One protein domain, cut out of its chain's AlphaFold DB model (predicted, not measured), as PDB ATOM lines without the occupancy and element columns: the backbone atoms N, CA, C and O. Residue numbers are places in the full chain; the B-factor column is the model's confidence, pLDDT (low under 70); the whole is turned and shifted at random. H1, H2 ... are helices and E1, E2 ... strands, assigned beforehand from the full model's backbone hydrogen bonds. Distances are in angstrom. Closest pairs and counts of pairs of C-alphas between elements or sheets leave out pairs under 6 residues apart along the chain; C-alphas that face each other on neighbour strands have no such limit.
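Overview. This is residues 125 to 183 of the 187 residues of the protein "Putative transcription elongation factor SPT5-like protein 1" of Capsicum baccatum (UniProt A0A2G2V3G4). A small sheet of three short strands has one helix, H1, lying over one of its faces, along the edge strand E2, and a second helix, H2, crosswise to H1 with its first residues at the sheet's E1 side. Residues 145 to 150, of which 145 is the last residue of H1 and the others belong to the link from H1 to E2, stick out at one end. The printed part has 59 residues with two named helices and three named strands, in the order E1, H1, E2, E3, H2; the sheet's order is E1, E3, E2, antiparallel throughout, and the class is mixed, helices and strands. The whole is compact, with a radius of gyration of the C-alphas of 10.5 A, and spans 32 by 21 by 18 A.

Arrangement. The edge strand E1, residues 125 to 127, is the antiparallel neighbour of the inner strand E3, residues 164 to 167, at 138 degrees between directions; N 126 and O 165 are within hydrogen-bond range at 2.8 A. On the other side of E3 is the edge strand E2, residues 156 to 158, antiparallel at 162 degrees, with N 157 and O 166 at 2.8 A; E2 and E3 form a hairpin. E1 and E2 are apart. H1, residues 133 to 145, is on the sheet, which gives two layers, a helix on one face of a sheet. Its height over the sheet is 9.5 A, and it lies over E2 and runs along the strands, at 11 degrees to E2 on the local plane. The closest C-alphas of H1 and E2 are those of Glu 133 and Ala 158, 5.6 A apart. E1, H1 and E2 form a split strand-helix-strand unit, two strands running the same way with E3 between them, and its crossover is right-handed. H2, residues 173 to 182, only grazes the sheet, with residues 173 to 177. H1 and H2 are close but not clearly touching, about perpendicular at 83 degrees; their closest C-alphas, of Val 136 and Val 180, are 6.6 A apart. In H1 and H2 every O i to N i+4 pair is within hydrogen-bond range.

Along the chain. E1 begins at C-alpha 125, (22.652, -9.021, -22.697). H1 measures 18.8 A from C-alpha 133 to C-alpha 145, the latter at (22.020, -8.731, -44.329). E3, the longest strand, measures 9.9 A. H2 measures 14.1 A and ends at C-alpha 182, (9.485, -15.946, -37.582).

Size, cuts and confidence. The two C-alphas farthest apart, of Ala 148 and His 161, are 32.0 A apart. The printed part has no cut. The links E1 to H1, E2 to E3 and E3 to H2 are tight, and H1 to E2 is short. Mean pLDDT of the printed part is 76.8; residue 149 and residues 172 to 183 are under 70.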
ATOM      1  N   MET A 125      22.966  -7.625 -22.948       84.69
ATOM      2  CA  MET A 125      22.652  -9.021 -22.697       84.69
ATOM      3  C   MET A 125      21.189  -9.307 -23.035       84.69
ATOM      4  O   MET A 125      20.285  -8.547 -22.680       84.69
ATOM      5  N   VAL A 126      20.962 -10.427 -23.703       83.75
ATOM      6  CA  VAL A 126      19.655 -10.918 -24.118       83.75
ATOM      7  C   VAL A 126      19.517 -12.358 -23.646       83.75
ATOM      8  O   VAL A 126      20.360 -13.191 -23.960       83.75
ATOM      9  N   LYS A 127      18.434 -12.670 -22.931       81.62
ATOM     10  CA  LYS A 127      18.096 -14.054 -22.579       81.62
ATOM     11  C   LYS A 127      17.702 -14.838 -23.833       81.62
ATOM     12  O   LYS A 127      16.860 -14.365 -24.597       81.62
ATOM     13  N   CYS A 128      18.299 -16.009 -24.015       77.94
ATOM     14  CA  CYS A 128      17.995 -16.953 -25.084       77.94
ATOM     15  C   CYS A 128      17.525 -18.284 -24.486       77.94
ATOM     16  O   CYS A 128      17.818 -18.593 -23.334       77.94
ATOM     17  N   ALA A 129      16.781 -19.064 -25.269       78.38
ATOM     18  CA  ALA A 129      16.515 -20.455 -24.933       78.38
ATOM     19  C   ALA A 129      17.818 -21.261 -25.014       78.38
ATOM     20  O   ALA A 129      18.611 -21.049 -25.936       78.38
ATOM     21  N   ILE A 130      18.002 -22.177 -24.061       79.19
ATOM     22  CA  ILE A 130      19.183 -23.037 -23.999       79.19
ATOM     23  C   ILE A 130      19.300 -23.901 -25.260       79.19
ATOM     24  O   ILE A 130      18.309 -24.477 -25.710       79.19
ATOM     25  N   GLY A 131      20.501 -23.981 -25.830       80.94
ATOM     26  CA  GLY A 131      20.810 -24.816 -26.995       80.94
ATOM     27  C   GLY A 131      20.492 -24.181 -28.352       80.94
ATOM     28  O   GLY A 131      20.865 -24.739 -29.380       80.94
ATOM     29  N   HIS A 132      19.857 -23.005 -28.375       80.69
ATOM     30  CA  HIS A 132      19.518 -22.277 -29.604       80.69
ATOM     31  C   HIS A 132      20.355 -21.003 -29.800       80.69
ATOM     32  O   HIS A 132      20.093 -20.213 -30.707       80.69
ATOM     33  N   GLU A 133      21.382 -20.769 -28.983       84.31
ATOM     34  CA  GLU A 133      22.169 -19.533 -28.990       84.31
ATOM     35  C   GLU A 133      22.846 -19.300 -30.350       84.31
ATOM     36  O   GLU A 133      22.760 -18.208 -30.921       84.31
ATOM     37  N   LYS A 134      23.467 -20.348 -30.910       85.50
ATOM     38  CA  LYS A 134      24.140 -20.299 -32.220       85.50
ATOM     39  C   LYS A 134      23.163 -20.043 -33.360       85.50
ATOM     40  O   LYS A 134      23.448 -19.245 -34.251       85.50
ATOM     41  N   GLU A 135      22.007 -20.693 -33.322       85.75
ATOM     42  CA  GLU A 135      20.984 -20.576 -34.360       85.75
ATOM     43  C   GLU A 135      20.342 -19.187 -34.351       85.75
ATOM     44  O   GLU A 135      20.163 -18.567 -35.401       85.75
ATOM     45  N   VAL A 136      20.064 -18.648 -33.160       82.69
ATOM     46  CA  VAL A 136      19.544 -17.289 -32.994       82.69
ATOM     47  C   VAL A 136      20.575 -16.259 -33.449       82.69
ATOM     48  O   VAL A 136      20.215 -15.324 -34.166       82.69
ATOM     49  N   ALA A 137      21.854 -16.429 -33.103       86.56
ATOM     50  CA  ALA A 137      22.918 -15.546 -33.576       86.56
ATOM     51  C   ALA A 137      23.057 -15.579 -35.105       86.56
ATOM     52  O   ALA A 137      23.107 -14.520 -35.738       86.56
ATOM     53  N   ALA A 138      23.032 -16.770 -35.709       85.88
ATOM     54  CA  ALA A 138      23.054 -16.936 -37.158       85.88
ATOM     55  C   ALA A 138      21.832 -16.284 -37.823       85.88
ATOM     56  O   ALA A 138      21.996 -15.531 -38.785       85.88
ATOM     57  N   CYS A 139      20.622 -16.479 -37.285       84.19
ATOM     58  CA  CYS A 139      19.427 -15.854 -37.850       84.19
ATOM     59  C   CYS A 139      19.451 -14.323 -37.716       84.19
ATOM     60  O   CYS A 139      19.065 -13.611 -38.644       84.19
ATOM     61  N   LEU A 140      19.919 -13.786 -36.583       84.31
ATOM     62  CA  LEU A 140      20.059 -12.338 -36.391       84.31
ATOM     63  C   LEU A 140      21.039 -11.729 -37.396       84.31
ATOM     64  O   LEU A 140      20.750 -10.674 -37.961       84.31
ATOM     65  N   MET A 141      22.161 -12.404 -37.647       85.62
ATOM     66  CA  MET A 141      23.146 -11.981 -38.643       85.62
ATOM     67  C   MET A 141      22.598 -12.054 -40.067       85.62
ATOM     68  O   MET A 141      22.747 -11.102 -40.830       85.62
ATOM     69  N   GLN A 142      21.899 -13.132 -40.424       85.81
ATOM     70  CA  GLN A 142      21.255 -13.256 -41.735       85.81
ATOM     71  C   GLN A 142      20.205 -12.158 -41.952       85.81
ATOM     72  O   GLN A 142      20.233 -11.464 -42.967       85.81
ATOM     73  N   LYS A 143      19.351 -11.891 -40.957       82.12
ATOM     74  CA  LYS A 143      18.360 -10.805 -41.034       82.12
ATOM     75  C   LYS A 143      18.975  -9.409 -41.100       82.12
ATOM     76  O   LYS A 143      18.318  -8.495 -41.583       82.12
ATOM     77  N   GLN A 144      20.188  -9.213 -40.587       82.56
ATOM     78  CA  GLN A 144      20.920  -7.951 -40.716       82.56
ATOM     79  C   GLN A 144      21.388  -7.714 -42.162       82.56
ATOM     80  O   GLN A 144      21.484  -6.563 -42.594       82.56
ATOM     81  N   LEU A 145      21.678  -8.788 -42.905       84.19
ATOM     82  CA  LEU A 145      22.020  -8.731 -44.329       84.19
ATOM     83  C   LEU A 145      20.775  -8.509 -45.198       84.19
ATOM     84  O   LEU A 145      20.843  -7.810 -46.215       84.19
ATOM     85  N   ASP A 146      19.629  -9.036 -44.768       83.56
ATOM     86  CA  ASP A 146      18.343  -8.766 -45.397       83.56
ATOM     87  C   ASP A 146      17.973  -7.283 -45.250       83.56
ATOM     88  O   ASP A 146      17.486  -6.824 -44.218       83.56
ATOM     89  N   LYS A 147      18.119  -6.511 -46.336       70.88
ATOM     90  CA  LYS A 147      17.777  -5.070 -46.394       70.88
ATOM     91  C   LYS A 147      16.323  -4.750 -46.012       70.88
ATOM     92  O   LYS A 147      15.994  -3.585 -45.787       70.88
ATOM     93  N   ALA A 148      15.457  -5.763 -45.945       73.31
ATOM     94  CA  ALA A 148      14.093  -5.655 -45.441       73.31
ATOM     95  C   ALA A 148      14.044  -5.234 -43.962       73.31
ATOM     96  O   ALA A 148      13.077  -4.606 -43.526       73.31
ATOM     97  N   PHE A 149      15.089  -5.539 -43.188       66.00
ATOM     98  CA  PHE A 149      15.155  -5.247 -41.767       66.00
ATOM     99  C   PHE A 149      16.322  -4.312 -41.474       66.00
ATOM    100  O   PHE A 149      17.489  -4.675 -41.544       66.00
ATOM    101  N   LYS A 150      16.006  -3.077 -41.073       72.00
ATOM    102  CA  LYS A 150      16.999  -2.121 -40.564       72.00
ATOM    103  C   LYS A 150      17.356  -2.442 -39.115       72.00
ATOM    104  O   LYS A 150      17.168  -1.620 -38.219       72.00
ATOM    105  N   LEU A 151      17.838  -3.656 -38.873       74.75
ATOM    106  CA  LEU A 151      18.591  -3.935 -37.662       74.75
ATOM    107  C   LEU A 151      19.905  -3.132 -37.784       74.75
ATOM    108  O   LEU A 151      20.399  -2.878 -38.881       74.75
ATOM    109  N   GLN A 152      20.413  -2.587 -36.683       79.12
ATOM    110  CA  GLN A 152      21.686  -1.849 -36.667       79.12
ATOM    111  C   GLN A 152      22.679  -2.591 -35.770       79.12
ATOM    112  O   GLN A 152      23.379  -1.987 -34.957       79.12
ATOM    113  N   ILE A 153      22.660  -3.917 -35.845       83.75
ATOM    114  CA  ILE A 153      23.502  -4.779 -35.028       83.75
ATOM    115  C   ILE A 153      24.835  -4.918 -35.765       83.75
ATOM    116  O   ILE A 153      24.852  -5.246 -36.947       83.75
ATOM    117  N   LYS A 154      25.943  -4.614 -35.083       83.25
ATOM    118  CA  LYS A 154      27.297  -4.761 -35.637       83.25
ATOM    119  C   LYS A 154      27.854  -6.151 -35.358       83.25
ATOM    120  O   LYS A 154      28.448  -6.766 -36.230       83.25
ATOM    121  N   SER A 155      27.654  -6.627 -34.133       85.00
ATOM    122  CA  SER A 155      28.126  -7.924 -33.665       85.00
ATOM    123  C   SER A 155      27.085  -8.585 -32.762       85.00
ATOM    124  O   SER A 155      26.323  -7.912 -32.054       85.00
ATOM    125  N   VAL A 156      27.060  -9.916 -32.816       88.25
ATOM    126  CA  VAL A 156      26.300 -10.811 -31.938       88.25
ATOM    127  C   VAL A 156      27.287 -11.853 -31.440       88.25
ATOM    128  O   VAL A 156      28.021 -12.429 -32.239       88.25
ATOM    129  N   ILE A 157      27.308 -12.065 -30.134       87.81
ATOM    130  CA  ILE A 157      28.176 -13.032 -29.471       87.81
ATOM    131  C   ILE A 157      27.263 -14.081 -28.844       87.81
ATOM    132  O   ILE A 157      26.416 -13.749 -28.009       87.81
ATOM    133  N   ALA A 158      27.435 -15.328 -29.274       88.44
ATOM    134  CA  ALA A 158      26.825 -16.501 -28.667       88.44
ATOM    135  C   ALA A 158      27.898 -17.253 -27.880       88.44
ATOM    136  O   ALA A 158      28.981 -17.499 -28.409       88.44
ATOM    137  N   LEU A 159      27.605 -17.573 -26.622       83.44
ATOM    138  CA  LEU A 159      28.477 -18.353 -25.750       83.44
ATOM    139  C   LEU A 159      27.795 -19.688 -25.456       83.44
ATOM    140  O   LEU A 159      26.644 -19.711 -25.037       83.44
ATOM    141  N   ASP A 160      28.519 -20.788 -25.644       77.88
ATOM    142  CA  ASP A 160      27.950 -22.146 -25.668       77.88
ATOM    143  C   ASP A 160      27.509 -22.678 -24.293       77.88
ATOM    144  O   ASP A 160      26.807 -23.683 -24.207       77.88
ATOM    145  N   HIS A 161      27.911 -22.016 -23.206       71.94
ATOM    146  CA  HIS A 161      27.621 -22.434 -21.826       71.94
ATOM    147  C   HIS A 161      26.778 -21.416 -21.054       71.94
ATOM    148  O   HIS A 161      26.591 -21.542 -19.845       71.94
ATOM    149  N   LEU A 162      26.281 -20.388 -21.741       72.00
ATOM    150  CA  LEU A 162      25.500 -19.315 -21.146       72.00
ATOM    151  C   LEU A 162      24.228 -19.129 -21.962       72.00
ATOM    152  O   LEU A 162      24.283 -18.889 -23.162       72.00
ATOM    153  N   GLN A 163      23.078 -19.124 -21.288       71.81
ATOM    154  CA  GLN A 163      21.761 -18.866 -21.894       71.81
ATOM    155  C   GLN A 163      21.573 -17.382 -22.281       71.81
ATOM    156  O   GLN A 163      20.473 -16.820 -22.237       71.81
ATOM    157  N   THR A 164      22.669 -16.693 -22.587       75.94
ATOM    158  CA  THR A 164      22.719 -15.256 -22.805       75.94
ATOM    159  C   THR A 164      23.483 -14.947 -24.076       75.94
ATOM    160  O   THR A 164      24.626 -15.359 -24.249       75.94
ATOM    161  N   LEU A 165      22.857 -14.153 -24.935       80.44
ATOM    162  CA  LEU A 165      23.472 -13.567 -26.116       80.44
ATOM    163  C   LEU A 165      23.897 -12.136 -25.801       80.44
ATOM    164  O   LEU A 165      23.163 -11.412 -25.124       80.44
ATOM    165  N   TYR A 166      25.038 -11.703 -26.335       84.75
ATOM    166  CA  TYR A 166      25.455 -10.304 -26.260       84.75
ATOM    167  C   TYR A 166      25.336  -9.639 -27.625       84.75
ATOM    168  O   TYR A 166      25.805 -10.166 -28.633       84.75
ATOM    169  N   THR A 167      24.721  -8.461 -27.668       81.75
ATOM    170  CA  THR A 167      24.493  -7.708 -28.905       81.75
ATOM    171  C   THR A 167      25.014  -6.286 -28.779       81.75
ATOM    172  O   THR A 167      24.839  -5.640 -27.753       81.75
ATOM    173  N   SER A 168      25.593  -5.734 -29.847       80.50
ATOM    174  CA  SER A 168      26.131  -4.359 -29.852       80.50
ATOM    175  C   SER A 168      25.068  -3.248 -29.762       80.50
ATOM    176  O   SER A 168      25.381  -2.060 -29.837       80.50
ATOM    177  N   LYS A 169      23.788  -3.625 -29.728       79.69
ATOM    178  CA  LYS A 169      22.638  -2.735 -29.583       79.69
ATOM    179  C   LYS A 169      21.587  -3.389 -28.718       79.69
ATOM    180  O   LYS A 169      21.455  -4.610 -28.724       79.69
ATOM    181  N   GLN A 170      20.816  -2.561 -28.022       73.94
ATOM    182  CA  GLN A 170      19.712  -3.050 -27.223       73.94
ATOM    183  C   GLN A 170      18.614  -3.553 -28.157       73.94
ATOM    184  O   GLN A 170      18.035  -2.789 -28.932       73.94
ATOM    185  N   ILE A 171      18.326  -4.844 -28.073       71.50
ATOM    186  CA  ILE A 171      17.192  -5.450 -28.755       71.50
ATOM    187  C   ILE A 171      16.166  -5.759 -27.677       71.50
ATOM    188  O   ILE A 171      16.477  -6.383 -26.662       71.50
ATOM    189  N   LYS A 172      14.930  -5.296 -27.868       68.88
ATOM    190  CA  LYS A 172      13.844  -5.650 -26.951       68.88
ATOM    191  C   LYS A 172      13.662  -7.165 -27.005       68.88
ATOM    192  O   LYS A 172      13.517  -7.709 -28.094       68.88
ATOM    193  N   ASN A 173      13.627  -7.825 -25.852       65.19
ATOM    194  CA  ASN A 173      13.484  -9.280 -25.777       65.19
ATOM    195  C   ASN A 173      12.238  -9.778 -26.551       65.19
ATOM    196  O   ASN A 173      12.346 -10.685 -27.367       65.19
ATOM    197  N   LEU A 174      11.117  -9.044 -26.479       54.19
ATOM    198  CA  LEU A 174       9.912  -9.291 -27.291       54.19
ATOM    199  C   LEU A 174      10.169  -9.261 -28.810       54.19
ATOM    200  O   LEU A 174       9.528  -9.986 -29.572       54.19
ATOM    201  N   MET A 175      11.076  -8.395 -29.272       61.38
ATOM    202  CA  MET A 175      11.448  -8.333 -30.682       61.38
ATOM    203  C   MET A 175      12.221  -9.589 -31.069       61.38
ATOM    204  O   MET A 175      11.906 -10.147 -32.109       61.38
ATOM    205  N   LEU A 176      13.143 -10.079 -30.235       66.50
ATOM    206  CA  LEU A 176      13.808 -11.360 -30.477       66.50
ATOM    207  C   LEU A 176      12.826 -12.516 -30.469       66.50
ATOM    208  O   LEU A 176      12.810 -13.255 -31.436       66.50
ATOM    209  N   GLU A 177      11.966 -12.654 -29.462       63.19
ATOM    210  CA  GLU A 177      11.015 -13.769 -29.419       63.19
ATOM    211  C   GLU A 177      10.111 -13.805 -30.652       63.19
ATOM    212  O   GLU A 177       9.931 -14.857 -31.257       63.19
ATOM    213  N   ARG A 178       9.569 -12.655 -31.080       63.81
ATOM    214  CA  ARG A 178       8.781 -12.578 -32.320       63.81
ATOM    215  C   ARG A 178       9.624 -12.921 -33.545       63.81
ATOM    216  O   ARG A 178       9.158 -13.635 -34.426       63.81
ATOM    217  N   ARG A 179      10.864 -12.432 -33.611       64.12
ATOM    218  CA  ARG A 179      11.714 -12.576 -34.799       64.12
ATOM    219  C   ARG A 179      12.362 -13.946 -34.915       64.12
ATOM    220  O   ARG A 179      12.522 -14.402 -36.038       64.12
ATOM    221  N   VAL A 180      12.667 -14.581 -33.786       62.78
ATOM    222  CA  VAL A 180      13.080 -15.980 -33.653       62.78
ATOM    223  C   VAL A 180      11.900 -16.890 -33.966       62.78
ATOM    224  O   VAL A 180      12.089 -17.846 -34.688       62.78
ATOM    225  N   LYS A 181      10.664 -16.572 -33.559       61.00
ATOM    226  CA  LYS A 181       9.478 -17.341 -33.994       61.00
ATOM    227  C   LYS A 181       9.227 -17.251 -35.505       61.00
ATOM    228  O   LYS A 181       8.751 -18.204 -36.111       61.00
ATOM    229  N   GLU A 182       9.542 -16.113 -36.123       59.69
ATOM    230  CA  GLU A 182       9.485 -15.946 -37.582       59.69
ATOM    231  C   GLU A 182      10.682 -16.569 -38.317       59.69
ATOM    232  O   GLU A 182      10.529 -17.003 -39.457       59.69
ATOM    233  N   CYS A 183      11.866 -16.624 -37.691       52.94
ATOM    234  CA  CYS A 183      12.934 -17.544 -38.085       52.94
ATOM    235  C   CYS A 183      12.442 -18.953 -37.748       52.94
ATOM    236  O   CYS A 183      12.764 -19.468 -36.690       52.94
TER     237      CYS A 183